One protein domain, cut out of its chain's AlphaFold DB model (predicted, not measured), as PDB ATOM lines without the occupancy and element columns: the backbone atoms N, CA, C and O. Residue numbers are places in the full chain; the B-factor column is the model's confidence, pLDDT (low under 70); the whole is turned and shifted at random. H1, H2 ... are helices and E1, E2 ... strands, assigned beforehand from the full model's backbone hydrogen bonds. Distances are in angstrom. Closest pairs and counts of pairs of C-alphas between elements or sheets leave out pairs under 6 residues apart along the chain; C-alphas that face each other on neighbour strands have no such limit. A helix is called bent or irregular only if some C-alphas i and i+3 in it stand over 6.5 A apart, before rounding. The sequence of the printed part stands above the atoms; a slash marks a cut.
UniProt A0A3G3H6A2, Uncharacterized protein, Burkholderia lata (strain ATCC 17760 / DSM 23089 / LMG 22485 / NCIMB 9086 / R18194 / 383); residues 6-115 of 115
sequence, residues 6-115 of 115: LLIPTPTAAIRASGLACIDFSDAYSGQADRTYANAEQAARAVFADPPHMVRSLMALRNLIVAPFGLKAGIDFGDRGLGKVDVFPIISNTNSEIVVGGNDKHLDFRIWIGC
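What this domain is: This is residues 6 to 115 of the 115 residues of an uncharacterized protein of Burkholderia lata (strain ATCC 17760 / DSM 23089 / LMG 22485 / NCIMB 9086 / R18194 / 383) (UniProt A0A3G3H6A2). A small, twisted sheet of three antiparallel strands has one helix, H2, over one face, while the longest helix, H3, runs away from the sheet and ends in a free tip at residues 65 to 70. A long unnamed stretch, residues 70 to 87, leads from that tip back to the sheet, and short H1 only grazes it. The printed part has 110 residues with three named helices and four named strands, in the order H1 E1 H2 H3 E2 E3 E4; the sheet's order is E2, E3, E4, and the class is mixed, helices and strands. The whole is compact, with a radius of gyration of the C-alphas of 15.0 A and spans of 42 by 33 by 29 A.

How they stand to each other: E2, residues 88 to 93, E3, residues 97 to 104, and E4, residues 107 to 114, form a meander, each strand the antiparallel neighbour of the one before. E2 and E3 are a hairpin, their directions at 138 degrees, with N 99 and O 92 2.8 A apart, within hydrogen-bond range. E3 and E4 are a hairpin at 174 degrees, with N 111 and O 100 2.8 A apart, also within range. H2, residues 40 to 49, is on the sheet, over E3 and E4, at a height of 9.2 A over the sheet; these are two layers, a helix on one face of a sheet. It runs only just slantwise to the strands, at 30.4 degrees to E3 on the local plane. The closest C-alphas of H2 and E3 are those of Ala 40 and Glu 97, 5.1 A apart. H1, residues 12 to 17, only grazes the sheet with its residues 14 to 17; its closest C-alphas with E4 are those of Ala 14 and Trp 112, 7.4 A apart. H3, residues 53 to 69, is not on the sheet and touches no helix. E1, residues 29 to 31, pairs with no named strand, but residues 6 to 7 pair with its residues 29 to 30, antiparallel. Every O i to N i+4 pair is within hydrogen-bond range in H1 and H2, and 11 of 13 are in H3.

Where its parts are: E3 measures 23.0 A from first to last C-alpha, E4 22.6 A, E2 12.7 A and H2 14.0 A. H3 measures 25.3 A and is irregular, with C-alphas 65 and 68 7.0 A apart. H1 begins at C-alpha 12, (217.050, 207.145, 159.519). H3 ends at C-alpha 69, (200.685, 177.075, 145.028), and E4 at C-alpha 114, (226.591, 196.348, 162.363).

The domain as a whole: The two C-alphas farthest apart are those of Thr 36 and Pro 68, 43.9 A. The printed part has no cut. The links H1 to E1 and H3 to E2 are long. The mean pLDDT of the printed part is 80.7; residues 70 to 85, 87 and 104 to 105 are under 70.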
ATOM      1  N   LEU A   6     217.460 194.841 172.924       91.62
ATOM      2  CA  LEU A   6     216.691 196.065 173.068       91.62
ATOM      3  C   LEU A   6     216.131 196.450 171.705       91.62
ATOM      4  O   LEU A   6     216.870 196.498 170.723       91.62
ATOM      5  N   LEU A   7     214.837 196.758 171.660       92.38
ATOM      6  CA  LEU A   7     214.246 197.433 170.513       92.38
ATOM      7  C   LEU A   7     214.791 198.865 170.472       92.38
ATOM      8  O   LEU A   7     214.734 199.583 171.472       92.38
ATOM      9  N   ILE A   8     215.312 199.268 169.321       92.94
ATOM     10  CA  ILE A   8     215.808 200.620 169.069       92.94
ATOM     11  C   ILE A   8     215.024 201.232 167.903       92.94
ATOM     12  O   ILE A   8     214.485 200.500 167.073       92.94
ATOM     13  N   PRO A   9     214.929 202.569 167.809       92.06
ATOM     14  CA  PRO A   9     214.353 203.191 166.625       92.06
ATOM     15  C   PRO A   9     215.169 202.815 165.384       92.06
ATOM     16  O   PRO A   9     216.402 202.849 165.410       92.06
ATOM     17  N   THR A  10     214.481 202.487 164.289       91.38
ATOM     18  CA  THR A  10     215.140 202.198 163.014       91.38
ATOM     19  C   THR A  10     215.978 203.404 162.577       91.38
ATOM     20  O   THR A  10     215.443 204.513 162.467       91.38
ATOM     21  N   PRO A  11     217.287 203.230 162.309       91.44
ATOM     22  CA  PRO A  11     218.148 204.338 161.919       91.44
ATOM     23  C   PRO A  11     217.654 205.033 160.643       91.44
ATOM     24  O   PRO A  11     217.509 204.416 159.589       91.44
ATOM     25  N   THR A  12     217.482 206.356 160.690       89.25
ATOM     26  CA  THR A  12     217.050 207.145 159.519       89.25
ATOM     27  C   THR A  12     218.045 207.057 158.354       89.25
ATOM     28  O   THR A  12     217.675 207.224 157.194       89.25
ATOM     29  N   ALA A  13     219.328 206.810 158.639       89.69
ATOM     30  CA  ALA A  13     220.337 206.557 157.611       89.69
ATOM     31  C   ALA A  13     220.044 205.268 156.824       89.69
ATOM     32  O   ALA A  13     220.081 205.306 155.597       89.69
ATOM     33  N   ALA A  14     219.661 204.185 157.509       87.75
ATOM     34  CA  ALA A  14     219.295 202.916 156.884       87.75
ATOM     35  C   ALA A  14     218.045 203.066 156.004       87.75
ATOM     36  O   ALA A  14     218.058 202.692 154.835       87.75
ATOM     37  N   ILE A  15     217.005 203.738 156.512       88.81
ATOM     38  CA  ILE A  15     215.779 204.028 155.747       88.81
ATOM     39  C   ILE A  15     216.104 204.752 154.431       88.81
ATOM     40  O   ILE A  15     215.657 204.329 153.363       88.81
ATOM     41  N   ARG A  16     216.930 205.805 154.488       89.56
ATOM     42  CA  ARG A  16     217.328 206.588 153.305       89.56
ATOM     43  C   ARG A  16     218.212 205.804 152.335       89.56
ATOM     44  O   ARG A  16     218.087 205.981 151.129       89.56
ATOM     45  N   ALA A  17     219.097 204.957 152.853       88.69
ATOM     46  CA  ALA A  17     220.020 204.153 152.056       88.69
ATOM     47  C   ALA A  17     219.400 202.846 151.522       88.69
ATOM     48  O   ALA A  17     220.061 202.120 150.786       88.69
ATOM     49  N   SER A  18     218.149 202.535 151.878       86.75
ATOM     50  CA  SER A  18     217.480 201.272 151.525       86.75
ATOM     51  C   SER A  18     217.374 201.027 150.017       86.75
ATOM     52  O   SER A  18     217.449 199.880 149.562       86.75
ATOM     53  N   GLY A  19     217.190 202.099 149.239       86.12
ATOM     54  CA  GLY A  19     216.877 202.014 147.814       86.12
ATOM     55  C   GLY A  19     215.539 201.321 147.526       86.12
ATOM     56  O   GLY A  19     215.328 200.877 146.400       86.12
ATOM     57  N   LEU A  20     214.663 201.184 148.531       86.56
ATOM     58  CA  LEU A  20     213.320 200.625 148.394       86.56
ATOM     59  C   LEU A  20     212.333 201.731 148.004       86.56
ATOM     60  O   LEU A  20     212.412 202.846 148.518       86.56
ATOM     61  N   ALA A  21     211.394 201.424 147.105       86.50
ATOM     62  CA  ALA A  21     210.391 202.391 146.655       86.50
ATOM     63  C   ALA A  21     209.359 202.722 147.749       86.50
ATOM     64  O   ALA A  21     208.925 203.867 147.864       86.50
ATOM     65  N   CYS A  22     208.992 201.724 148.556       87.50
ATOM     66  CA  CYS A  22     208.127 201.846 149.725       87.50
ATOM     67  C   CYS A  22     208.687 200.977 150.856       87.50
ATOM     68  O   CYS A  22     209.290 199.937 150.595       87.50
ATOM     69  N   ILE A  23     208.496 201.410 152.104       90.56
ATOM     70  CA  ILE A  23     208.829 200.633 153.301       90.56
ATOM     71  C   ILE A  23     207.536 200.451 154.087       90.56
ATOM     72  O   ILE A  23     207.104 201.359 154.794       90.56
ATOM     73  N   ASP A  24     206.922 199.279 153.951       91.44
ATOM     74  CA  ASP A  24     205.679 198.945 154.657       91.44
ATOM     75  C   ASP A  24     205.932 198.564 156.123       91.44
ATOM     76  O   ASP A  24     205.049 198.683 156.973       91.44
ATOM     77  N   PHE A  25     207.149 198.104 156.431       92.50
ATOM     78  CA  PHE A  25     207.555 197.685 157.766       92.50
ATOM     79  C   PHE A  25     209.046 197.940 158.004       92.50
ATOM     80  O   PHE A  25     209.877 197.703 157.127       92.50
ATOM     81  N   SER A  26     209.384 198.390 159.214       93.62
ATOM     82  CA  SER A  26     210.766 198.542 159.663       93.62
ATOM     83  C   SER A  26     210.884 198.367 161.172       93.62
ATOM     84  O   SER A  26     210.146 198.998 161.929       93.62
ATOM     85  N   ASP A  27     211.868 197.591 161.603       94.44
ATOM     86  CA  ASP A  27     212.275 197.455 162.994       94.44
ATOM     87  C   ASP A  27     213.805 197.507 163.115       94.44
ATOM     88  O   ASP A  27     214.533 197.543 162.120       94.44
ATOM     89  N   ALA A  28     214.302 197.643 164.343       94.00
ATOM     90  CA  ALA A  28     215.726 197.597 164.633       94.00
ATOM     91  C   ALA A  28     215.962 197.140 166.072       94.00
ATOM     92  O   ALA A  28     215.238 197.515 166.996       94.00
ATOM     93  N   TYR A  29     217.015 196.351 166.267       92.12
ATOM     94  CA  TYR A  29     217.373 195.806 167.570       92.12
ATOM     95  C   TYR A  29     218.862 195.989 167.833       92.12
ATOM     96  O   TYR A  29     219.681 195.948 166.916       92.12
ATOM     97  N   SER A  30     219.212 196.165 169.101       90.62
ATOM     98  CA  SER A  30     220.590 196.182 169.580       90.62
ATOM     99  C   SER A  30     220.733 195.196 170.727       90.62
ATOM    100  O   SER A  30     219.846 195.079 171.569       90.62
ATOM    101  N   GLY A  31     221.840 194.468 170.770       88.81
ATOM    102  CA  GLY A  31     222.115 193.513 171.831       88.81
ATOM    103  C   GLY A  31     223.608 193.363 172.049       88.81
ATOM    104  O   GLY A  31     224.413 193.708 171.185       88.81
ATOM    105  N   GLN A  32     223.974 192.845 173.218       85.50
ATOM    106  CA  GLN A  32     225.341 192.404 173.457       85.50
ATOM    107  C   GLN A  32     225.510 190.987 172.921       85.50
ATOM    108  O   GLN A  32     224.632 190.140 173.082       85.50
ATOM    109  N   ALA A  33     226.640 190.755 172.268       80.00
ATOM    110  CA  ALA A  33     227.049 189.429 171.857       80.00
ATOM    111  C   ALA A  33     227.936 188.797 172.933       80.00
ATOM    112  O   ALA A  33     228.745 189.482 173.555       80.00
ATOM    113  N   ASP A  34     227.854 187.475 173.082       79.50
ATOM    114  CA  ASP A  34     228.724 186.710 173.993       79.50
ATOM    115  C   ASP A  34     230.199 186.705 173.564       79.50
ATOM    116  O   ASP A  34     231.077 186.285 174.319       79.50
ATOM    117  N   ARG A  35     230.485 187.141 172.333       81.00
ATOM    118  CA  ARG A  35     231.827 187.201 171.758       81.00
ATOM    119  C   ARG A  35     232.010 188.464 170.929       81.00
ATOM    120  O   ARG A  35     231.072 188.935 170.291       81.00
ATOM    121  N   THR A  36     233.244 188.947 170.868       82.69
ATOM    122  CA  THR A  36     233.637 190.001 169.930       82.69
ATOM    123  C   THR A  36     233.740 189.419 168.524       82.69
ATOM    124  O   THR A  36     234.426 188.417 168.312       82.69
ATOM    125  N   TYR A  37     233.073 190.045 167.559       84.44
ATOM    126  CA  TYR A  37     233.218 189.714 166.142       84.44
ATOM    127  C   TYR A  37     234.302 190.588 165.516       84.44
ATOM    128  O   TYR A  37     234.395 191.771 165.824       84.44
ATOM    129  N   ALA A  38     235.125 190.011 164.639       82.31
ATOM    130  CA  ALA A  38     236.196 190.760 163.977       82.31
ATOM    131  C   ALA A  38     235.678 191.682 162.857       82.31
ATOM    132  O   ALA A  38     236.351 192.641 162.490       82.31
ATOM    133  N   ASN A  39     234.511 191.365 162.290       85.94
ATOM    134  CA  ASN A  39     233.834 192.164 161.276       85.94
ATOM    135  C   ASN A  39     232.320 191.891 161.271       85.94
ATOM    136  O   ASN A  39     231.848 190.881 161.810       85.94
ATOM    137  N   ALA A  40     231.570 192.778 160.620       86.69
ATOM    138  CA  ALA A  40     230.117 192.690 160.510       86.69
ATOM    139  C   ALA A  40     229.630 191.422 159.785       86.69
ATOM    140  O   ALA A  40     228.583 190.882 160.134       86.69
ATOM    141  N   GLU A  41     230.399 190.883 158.833       86.06
ATOM    142  CA  GLU A  41     230.047 189.624 158.166       86.06
ATOM    143  C   GLU A  41     230.014 188.444 159.149       86.06
ATOM    144  O   GLU A  41     229.080 187.641 159.128       86.06
ATOM    145  N   GLN A  42     231.001 188.332 160.044       85.44
ATOM    146  CA  GLN A  42     231.008 187.295 161.077       85.44
ATOM    147  C   GLN A  42     229.839 187.451 162.052       85.44
ATOM    148  O   GLN A  42     229.266 186.440 162.472       85.44
ATOM    149  N   ALA A  43     229.484 188.691 162.398       86.44
ATOM    150  CA  ALA A  43     228.312 188.978 163.216       86.44
ATOM    151  C   ALA A  43     227.030 188.523 162.502       86.44
ATOM    152  O   ALA A  43     226.261 187.744 163.061       86.44
ATOM    153  N   ALA A  44     226.850 188.896 161.233       86.50
ATOM    154  CA  ALA A  44     225.700 188.498 160.427       86.50
ATOM    155  C   ALA A  44     225.584 186.977 160.281       86.50
ATOM    156  O   ALA A  44     224.522 186.408 160.527       86.50
ATOM    157  N   ARG A  45     226.688 186.287 159.968       85.56
ATOM    158  CA  ARG A  45     226.702 184.819 159.903       85.56
ATOM    159  C   ARG A  45     226.301 184.188 161.231       85.56
ATOM    160  O   ARG A  45     225.623 183.172 161.214       85.56
ATOM    161  N   ALA A  46     226.697 184.767 162.363       84.12
ATOM    162  CA  ALA A  46     226.318 184.251 163.673       84.12
ATOM    163  C   ALA A  46     224.839 184.488 164.001       84.12
ATOM    164  O   ALA A  46     224.212 183.594 164.560       84.12
ATOM    165  N   VAL A  47     224.280 185.640 163.617       83.19
ATOM    166  CA  VAL A  47     222.852 185.956 163.802       83.19
ATOM    167  C   VAL A  47     221.959 184.947 163.077       83.19
ATOM    168  O   VAL A  47     220.947 184.526 163.630       83.19
ATOM    169  N   PHE A  48     222.341 184.518 161.870       81.62
ATOM    170  CA  PHE A  48     221.545 183.578 161.072       81.62
ATOM    171  C   PHE A  48     221.943 182.101 161.231       81.62
ATOM    172  O   PHE A  48     221.253 181.233 160.706       81.62
ATOM    173  N   ALA A  49     223.032 181.783 161.940       80.00
ATOM    174  CA  ALA A  49     223.553 180.414 162.008       80.00
ATOM    175  C   ALA A  49     222.633 179.425 162.740       80.00
ATOM    176  O   ALA A  49     222.607 178.252 162.370       80.00
ATOM    177  N   ASP A  50     221.933 179.874 163.785       76.56
ATOM    178  CA  ASP A  50     221.096 179.009 164.621       76.56
ATOM    179  C   ASP A  50     219.752 179.682 164.943       76.56
ATOM    180  O   ASP A  50     219.573 180.275 166.012       76.56
ATOM    181  N   PRO A  51     218.797 179.668 163.995       77.81
ATOM    182  CA  PRO A  51     217.474 180.211 164.246       77.81
ATOM    183  C   PRO A  51     216.756 179.375 165.322       77.81
ATOM    184  O   PRO A  51     216.775 178.141 165.257       77.81
ATOM    185  N   PRO A  52     216.038 180.008 166.273       83.56
ATOM    186  CA  PRO A  52     215.289 179.290 167.300       83.56
ATOM    187  C   PRO A  52     214.340 178.245 166.701       83.56
ATOM    188  O   PRO A  52     213.705 178.489 165.671       83.56
ATOM    189  N   HIS A  53     214.159 177.110 167.384       84.69
ATOM    190  CA  HIS A  53     213.318 176.005 166.899       84.69
ATOM    191  C   HIS A  53     211.919 176.445 166.451       84.69
ATOM    192  O   HIS A  53     211.430 175.978 165.425       84.69
ATOM    193  N   MET A  54     211.300 177.389 167.167       87.69
ATOM    194  CA  MET A  54     209.988 177.928 166.807       87.69
ATOM    195  C   MET A  54     209.996 178.604 165.428       87.69
ATOM    196  O   MET A  54     209.080 178.386 164.640       87.69
ATOM    197  N   VAL A  55     211.044 179.370 165.104       85.12
ATOM    198  CA  VAL A  55     211.203 180.006 163.786       85.12
ATOM    199  C   VAL A  55     211.307 178.931 162.709       85.12
ATOM    200  O   VAL A  55     210.588 178.987 161.714       85.12
ATOM    201  N   ARG A  56     212.129 177.900 162.938       82.81
ATOM    202  CA  ARG A  56     212.278 176.776 162.003       82.81
ATOM    203  C   ARG A  56     210.951 176.048 161.759       82.81
ATOM    204  O   ARG A  56     210.613 175.771 160.609       82.81
ATOM    205  N   SER A  57     210.180 175.777 162.812       85.88
ATOM    206  CA  SER A  57     208.864 175.137 162.712       85.88
ATOM    207  C   SER A  57     207.843 176.000 161.966       85.88
ATOM    208  O   SER A  57     207.115 175.482 161.122       85.88
ATOM    209  N   LEU A  58     207.806 177.310 162.224       88.12
ATOM    210  CA  LEU A  58     206.910 178.238 161.527       88.12
ATOM    211  C   LEU A  58     207.254 178.357 160.039       88.12
ATOM    212  O   LEU A  58     206.353 178.360 159.201       88.12
ATOM    213  N   MET A  59     208.543 178.389 159.695       82.25
ATOM    214  CA  MET A  59     208.980 178.390 158.297       82.25
ATOM    215  C   MET A  59     208.604 177.085 157.589       82.25
ATOM    216  O   MET A  59     208.112 177.123 156.463       82.25
ATOM    217  N   ALA A  60     208.746 175.935 158.257       83.44
ATOM    218  CA  ALA A  60     208.296 174.653 157.714       83.44
ATOM    219  C   ALA A  60     206.773 174.622 157.485       83.44
ATOM    220  O   ALA A  60     206.322 174.177 156.429       83.44
ATOM    221  N   LEU A  61     205.985 175.146 158.430       87.25
ATOM    222  CA  LEU A  61     204.531 175.250 158.296       87.25
ATOM    223  C   LEU A  61     204.134 176.163 157.129       87.25
ATOM    224  O   LEU A  61     203.305 175.775 156.310       87.25
ATOM    225  N   ARG A  62     204.757 177.344 157.013       83.25
ATOM    226  CA  ARG A  62     204.561 178.250 155.871       83.25
ATOM    227  C   ARG A  62     204.811 177.508 154.564       83.25
ATOM    228  O   ARG A  62     203.965 177.553 153.677       83.25
ATOM    229  N   ASN A  63     205.947 176.819 154.463       81.31
ATOM    230  CA  ASN A  63     206.343 176.090 153.263       81.31
ATOM    231  C   ASN A  63     205.325 175.002 152.897       81.31
ATOM    232  O   ASN A  63     204.981 174.864 151.729       81.31
ATOM    233  N   LEU A  64     204.785 174.287 153.888       83.50
ATOM    234  CA  LEU A  64     203.745 173.278 153.682       83.50
ATOM    235  C   LEU A  64     202.429 173.885 153.166       83.50
ATOM    236  O   LEU A  64     201.796 173.309 152.285       83.50
ATOM    237  N   ILE A  65     202.046 175.062 153.666       85.94
ATOM    238  CA  ILE A  65     200.836 175.774 153.229       85.94
ATOM    239  C   ILE A  65     200.993 176.327 151.804       85.94
ATOM    240  O   ILE A  65     200.041 176.286 151.027       85.94
ATOM    241  N   VAL A  66     202.179 176.835 151.443       79.00
ATOM    242  CA  VAL A  66     202.418 177.433 150.114       79.00
ATOM    243  C   VAL A  66     202.830 176.421 149.039       79.00
ATOM    244  O   VAL A  66     202.736 176.732 147.854       79.00
ATOM    245  N   ALA A  67     203.240 175.206 149.420       76.31
ATOM    246  CA  ALA A  67     203.591 174.119 148.502       76.31
ATOM    247  C   ALA A  67     202.549 173.850 147.389       76.31
ATOM    248  O   ALA A  67     202.956 173.765 146.228       76.31
ATOM    249  N   PRO A  68     201.227 173.771 147.659       78.81
ATOM    250  CA  PRO A  68     200.222 173.574 146.607       78.81
ATOM    251  C   PRO A  68     200.111 174.741 145.612       78.81
ATOM    252  O   PRO A  68     199.557 174.560 144.533       78.81
ATOM    253  N   PHE A  69     200.662 175.916 145.927       76.62
ATOM    254  CA  PHE A  69     200.685 177.075 145.028       76.62
ATOM    255  C   PHE A  69     201.916 177.100 144.103       76.62
ATOM    256  O   PHE A  69     202.103 178.063 143.363       76.62
ATOM    257  N   GLY A  70     202.771 176.068 144.131       63.62
ATOM    258  CA  GLY A  70     203.927 175.954 143.231       63.62
ATOM    259  C   GLY A  70     205.043 176.970 143.494       63.62
ATOM    260  O   GLY A  70     205.940 177.137 142.665       63.62
ATOM    261  N   LEU A  71     205.010 177.653 144.640       60.22
ATOM    262  CA  LEU A  71     206.047 178.595 145.045       60.22
ATOM    263  C   LEU A  71     207.248 177.812 145.587       60.22
ATOM    264  O   LEU A  71     207.135 177.106 146.590       60.22
ATOM    265  N   LYS A  72     208.412 177.936 144.932       54.12
ATOM    266  CA  LYS A  72     209.681 177.455 145.496       54.12
ATOM    267  C   LYS A  72     209.876 178.151 146.839       54.12
ATOM    268  O   LYS A  72     209.992 179.373 146.887       54.12
ATOM    269  N   ALA A  73     209.887 177.374 147.918       53.00
ATOM    270  CA  ALA A  73     210.181 177.858 149.257       53.00
ATOM    271  C   ALA A  73     211.607 178.435 149.273       53.00
ATOM    272  O   ALA A  73     212.581 177.705 149.413       53.00
ATOM    273  N   GLY A  74     211.728 179.743 149.044       52.00
ATOM    274  CA  GLY A  74     212.990 180.434 148.756       52.00
ATOM    275  C   GLY A  74     213.942 180.609 149.939       52.00
ATOM    276  O   GLY A  74     214.795 181.484 149.886       52.00
ATOM    277  N   ILE A  75     213.795 179.831 151.013       53.69
ATOM    278  CA  ILE A  75     214.634 179.946 152.208       53.69
ATOM    279  C   ILE A  75     215.137 178.547 152.574       53.69
ATOM    280  O   ILE A  75     214.517 177.833 153.361       53.69
ATOM    281  N   ASP A  76     216.247 178.149 151.954       52.66
ATOM    282  CA  ASP A  76     217.036 176.992 152.371       52.66
ATOM    283  C   ASP A  76     218.217 177.474 153.220       52.66
ATOM    284  O   ASP A  76     219.240 177.904 152.685       52.66
ATOM    285  N   PHE A  77     218.067 177.397 154.547       51.94
ATOM    286  CA  PHE A  77     219.069 177.777 155.560       51.94
ATOM    287  C   PHE A  77     220.404 176.980 155.464       51.94
ATOM    288  O   PHE A  77     221.234 176.988 156.374       51.94
ATOM    289  N   GLY A  78     220.584 176.175 154.409       45.09
ATOM    290  CA  GLY A  78     221.788 175.407 154.114       45.09
ATOM    291  C   GLY A  78     222.747 176.057 153.106       45.09
ATOM    292  O   GLY A  78     223.914 175.656 153.066       45.09
ATOM    293  N   ASP A  79     222.313 177.042 152.306       49.47
ATOM    294  CA  ASP A  79     223.128 177.610 151.213       49.47
ATOM    295  C   ASP A  79     224.148 178.647 151.716       49.47
ATOM    296  O   ASP A  79     224.009 179.854 151.544       49.47
ATOM    297  N   ARG A  80     225.231 178.176 152.342       54.12
ATOM    298  CA  ARG A  80     226.339 179.017 152.836       54.12
ATOM    299  C   ARG A  80     227.364 179.348 151.742       54.12
ATOM    300  O   ARG A  80     228.563 179.152 151.931       54.12
ATOM    301  N   GLY A  81     226.892 179.825 150.593       52.16
ATOM    302  CA  GLY A  81     227.729 180.207 149.454       52.16
ATOM    303  C   GLY A  81     228.577 181.471 149.678       52.16
ATOM    304  O   GLY A  81     228.291 182.311 150.537       52.16
ATOM    305  N   LEU A  82     229.627 181.631 148.864       53.78
ATOM    306  CA  LEU A  82     230.399 182.875 148.779       53.78
ATOM    307  C   LEU A  82     229.496 183.987 148.216       53.78
ATOM    308  O   LEU A  82     228.917 183.824 147.146       53.78
ATOM    309  N   GLY A  83     229.353 185.099 148.941       60.34
ATOM    310  CA  GLY A  83     228.469 186.211 148.555       60.34
ATOM    311  C   GLY A  83     227.052 186.159 149.141       60.34
ATOM    312  O   GLY A  83     226.232 187.021 148.820       60.34
ATOM    313  N   LYS A  84     226.763 185.190 150.019       67.12
ATOM    314  CA  LYS A  84     225.522 185.140 150.798       67.12
ATOM    315  C   LYS A  84     225.803 184.999 152.292       67.12
ATOM    316  O   LYS A  84     226.778 184.358 152.708       67.12
ATOM    317  N   VAL A  85     224.926 185.589 153.096       66.44
ATOM    318  CA  VAL A  85     224.795 185.249 154.511       66.44
ATOM    319  C   VAL A  85     223.547 184.395 154.635       66.44
ATOM    320  O   VAL A  85     222.433 184.904 154.526       66.44
ATOM    321  N   ASP A  86     223.764 183.095 154.830       72.81
ATOM    322  CA  ASP A  86     222.696 182.100 154.796       72.81
ATOM    323  C   ASP A  86     221.928 182.191 153.461       72.81
ATOM    324  O   ASP A  86     222.550 182.174 152.401       72.81
ATOM    325  N   VAL A  87     220.612 182.393 153.464       68.44
ATOM    326  CA  VAL A  87     219.823 182.537 152.226       68.44
ATOM    327  C   VAL A  87     219.917 183.918 151.568       68.44
ATOM    328  O   VAL A  87     219.429 184.104 150.451       68.44
ATOM    329  N   PHE A  88     220.510 184.904 152.244       78.69
ATOM    330  CA  PHE A  88     220.400 186.307 151.859       78.69
ATOM    331  C   PHE A  88     221.600 186.784 151.024       78.69
ATOM    332  O   PHE A  88     222.742 186.682 151.484       78.69
ATOM    333  N   PRO A  89     221.376 187.349 149.818       80.12
ATOM    334  CA  PRO A  89     222.437 187.959 149.021       80.12
ATOM    335  C   PRO A  89     223.069 189.156 149.731       80.12
ATOM    336  O   PRO A  89     222.368 189.995 150.302       80.12
ATOM    337  N   ILE A  90     224.397 189.256 149.667       84.56
ATOM    338  CA  ILE A  90     225.135 190.414 150.174       84.56
ATOM    339  C   ILE A  90     225.060 191.541 149.140       84.56
ATOM    340  O   ILE A  90     225.479 191.369 147.998       84.56
ATOM    341  N   ILE A  91     224.542 192.700 149.550       85.25
ATOM    342  CA  ILE A  91     224.467 193.919 148.729       85.25
ATOM    343  C   ILE A  91     225.705 194.792 148.964       85.25
ATOM    344  O   ILE A  91     226.272 195.339 148.024       85.25
ATOM    345  N   SER A  92     226.125 194.924 150.223       84.69
ATOM    346  CA  SER A  92     227.299 195.699 150.630       84.69
ATOM    347  C   SER A  92     227.944 195.051 151.849       84.69
ATOM    348  O   SER A  92     227.239 194.554 152.723       84.69
ATOM    349  N   ASN A  93     229.274 195.053 151.915       86.81
ATOM    350  CA  ASN A  93     230.032 194.495 153.031       86.81
ATOM    351  C   ASN A  93     231.192 195.428 153.382       86.81
ATOM    352  O   ASN A  93     232.075 195.677 152.560       86.81
ATOM    353  N   THR A  94     231.176 195.945 154.604       86.88
ATOM    354  CA  THR A  94     232.245 196.737 155.208       86.88
ATOM    355  C   THR A  94     232.633 196.111 156.546       86.88
ATOM    356  O   THR A  94     231.902 195.292 157.100       86.88
ATOM    357  N   ASN A  95     233.776 196.508 157.109       84.38
ATOM    358  CA  ASN A  95     234.225 195.940 158.384       84.38
ATOM    359  C   ASN A  95     233.235 196.192 159.535       84.38
ATOM    360  O   ASN A  95     233.092 195.325 160.392       84.38
ATOM    361  N   SER A  96     232.552 197.341 159.537       86.44
ATOM    362  CA  SER A  96     231.621 197.763 160.593       86.44
ATOM    363  C   SER A  96     230.152 197.473 160.289       86.44
ATOM    364  O   SER A  96     229.338 197.454 161.204       86.44
ATOM    365  N   GLU A  97     229.792 197.271 159.021       88.44
ATOM    366  CA  GLU A  97     228.405 197.082 158.597       88.44
ATOM    367  C   GLU A  97     228.308 196.174 157.370       88.44
ATOM    368  O   GLU A  97     229.047 196.335 156.395       88.44
ATOM    369  N   ILE A  98     227.346 195.257 157.392       89.56
ATOM    370  CA  ILE A  98     226.951 194.449 156.245       89.56
ATOM    371  C   ILE A  98     225.474 194.668 155.937       89.56
ATOM    372  O   ILE A  98     224.627 194.709 156.830       89.56
ATOM    373  N   VAL A  99     225.175 194.796 154.647       89.06
ATOM    374  CA  VAL A  99     223.820 194.932 154.123       89.06
ATOM    375  C   VAL A  99     223.518 193.717 153.275       89.06
ATOM    376  O   VAL A  99     224.167 193.480 152.252       89.06
ATOM    377  N   VAL A 100     222.511 192.961 153.690       88.75
ATOM    378  CA  VAL A 100     221.970 191.845 152.916       88.75
ATOM    379  C   VAL A 100     220.551 192.167 152.480       88.75
ATOM    380  O   VAL A 100     219.827 192.907 153.147       88.75
ATOM    381  N   GLY A 101     220.141 191.647 151.333       84.12
ATOM    382  CA  GLY A 101     218.813 191.933 150.819       84.12
ATOM    383  C   GLY A 101     218.547 191.291 149.474       84.12
ATOM    384  O   GLY A 101     219.461 190.927 148.736       84.12
ATOM    385  N   GLY A 102     217.266 191.164 149.166       82.62
ATOM    386  CA  GLY A 102     216.777 190.691 147.882       82.62
ATOM    387  C   GLY A 102     215.731 191.648 147.334       82.62
ATOM    388  O   GLY A 102     215.063 192.345 148.101       82.62
ATOM    389  N   ASN A 103     215.618 191.672 146.009       77.50
ATOM    390  CA  ASN A 103     214.450 192.204 145.325       77.50
ATOM    391  C   ASN A 103     213.789 191.026 144.613       77.50
ATOM    392  O   ASN A 103     214.362 190.483 143.665       77.50
ATOM    393  N   ASP A 104     212.637 190.592 145.104       69.75
ATOM    394  CA  ASP A 104     211.901 189.463 144.544       69.75
ATOM    395  C   ASP A 104     210.425 189.839 144.430       69.75
ATOM    396  O   ASP A 104     209.917 190.662 145.185       69.75
ATOM    397  N   LYS A 105     209.699 189.181 143.524       65.50
ATOM    398  CA  LYS A 105     208.262 189.392 143.288       65.50
ATOM    399  C   LYS A 105     207.414 189.276 144.556       65.50
ATOM    400  O   LYS A 105     206.275 189.731 144.568       65.50
ATOM    401  N   HIS A 106     207.935 188.601 145.577       71.12
ATOM    402  CA  HIS A 106     207.254 188.359 146.841       71.12
ATOM    403  C   HIS A 106     207.567 189.390 147.920       71.12
ATOM    404  O   HIS A 106     206.688 189.678 148.730       71.12
ATOM    405  N   LEU A 107     208.810 189.869 147.985       78.12
ATOM    406  CA  LEU A 107     209.266 190.761 149.043       78.12
ATOM    407  C   LEU A 107     210.584 191.420 148.639       78.12
ATOM    408  O   LEU A 107     211.589 190.734 148.437       78.12
ATOM    409  N   ASP A 108     210.586 192.746 148.625       83.31
ATOM    410  CA  ASP A 108     211.809 193.535 148.601       83.31
ATOM    411  C   ASP A 108     212.214 193.843 150.044       83.31
ATOM    412  O   ASP A 108     211.412 194.350 150.830       83.31
ATOM    413  N   PHE A 109     213.449 193.520 150.428       88.50
ATOM    414  CA  PHE A 109     213.898 193.722 151.808       88.50
ATOM    415  C   PHE A 109     215.377 194.084 151.901       88.50
ATOM    416  O   PHE A 109     216.194 193.766 151.029       88.50
ATOM    417  N   ARG A 110     215.720 194.757 152.999       90.31
ATOM    418  CA  ARG A 110     217.082 195.132 153.379       90.31
ATOM    419  C   ARG A 110     217.272 194.831 154.857       90.31
ATOM    420  O   ARG A 110     216.418 195.177 155.665       90.31
ATOM    421  N   ILE A 111     218.385 194.194 155.193       89.75
ATOM    422  CA  ILE A 111     218.786 193.908 156.568       89.75
ATOM    423  C   ILE A 111     220.189 194.475 156.751       89.75
ATOM    424  O   ILE A 111     221.120 194.078 156.047       89.75
ATOM    425  N   TRP A 112     220.320 195.398 157.699       91.38
ATOM    426  CA  TRP A 112     221.596 195.967 158.119       91.38
ATOM    427  C   TRP A 112     222.041 195.299 159.405       91.38
ATOM    428  O   TRP A 112     221.279 195.234 160.371       91.38
ATOM    429  N   ILE A 113     223.276 194.814 159.424       89.94
ATOM    430  CA  ILE A 113     223.906 194.264 160.621       89.94
ATOM    431  C   ILE A 113     225.222 195.005 160.817       89.94
ATOM    432  O   ILE A 113     226.072 195.002 159.930       89.94
ATOM    433  N   GLY A 114     225.374 195.641 161.975       87.88
ATOM    434  CA  GLY A 114     226.591 196.348 162.363       87.88
ATOM    435  C   GLY A 114     227.158 195.832 163.680       87.88
ATOM    436  O   GLY A 114     226.439 195.210 164.466       87.88
ATOM    437  N   CYS A 115     228.447 196.087 163.896       76.38
ATOM    438  CA  CYS A 115     229.177 195.772 165.124       76.38
ATOM    439  C   CYS A 115     229.931 196.993 165.656       76.38
ATOM    440  O   CYS A 115     230.483 197.748 164.822       76.38
TER     441      CYS A 115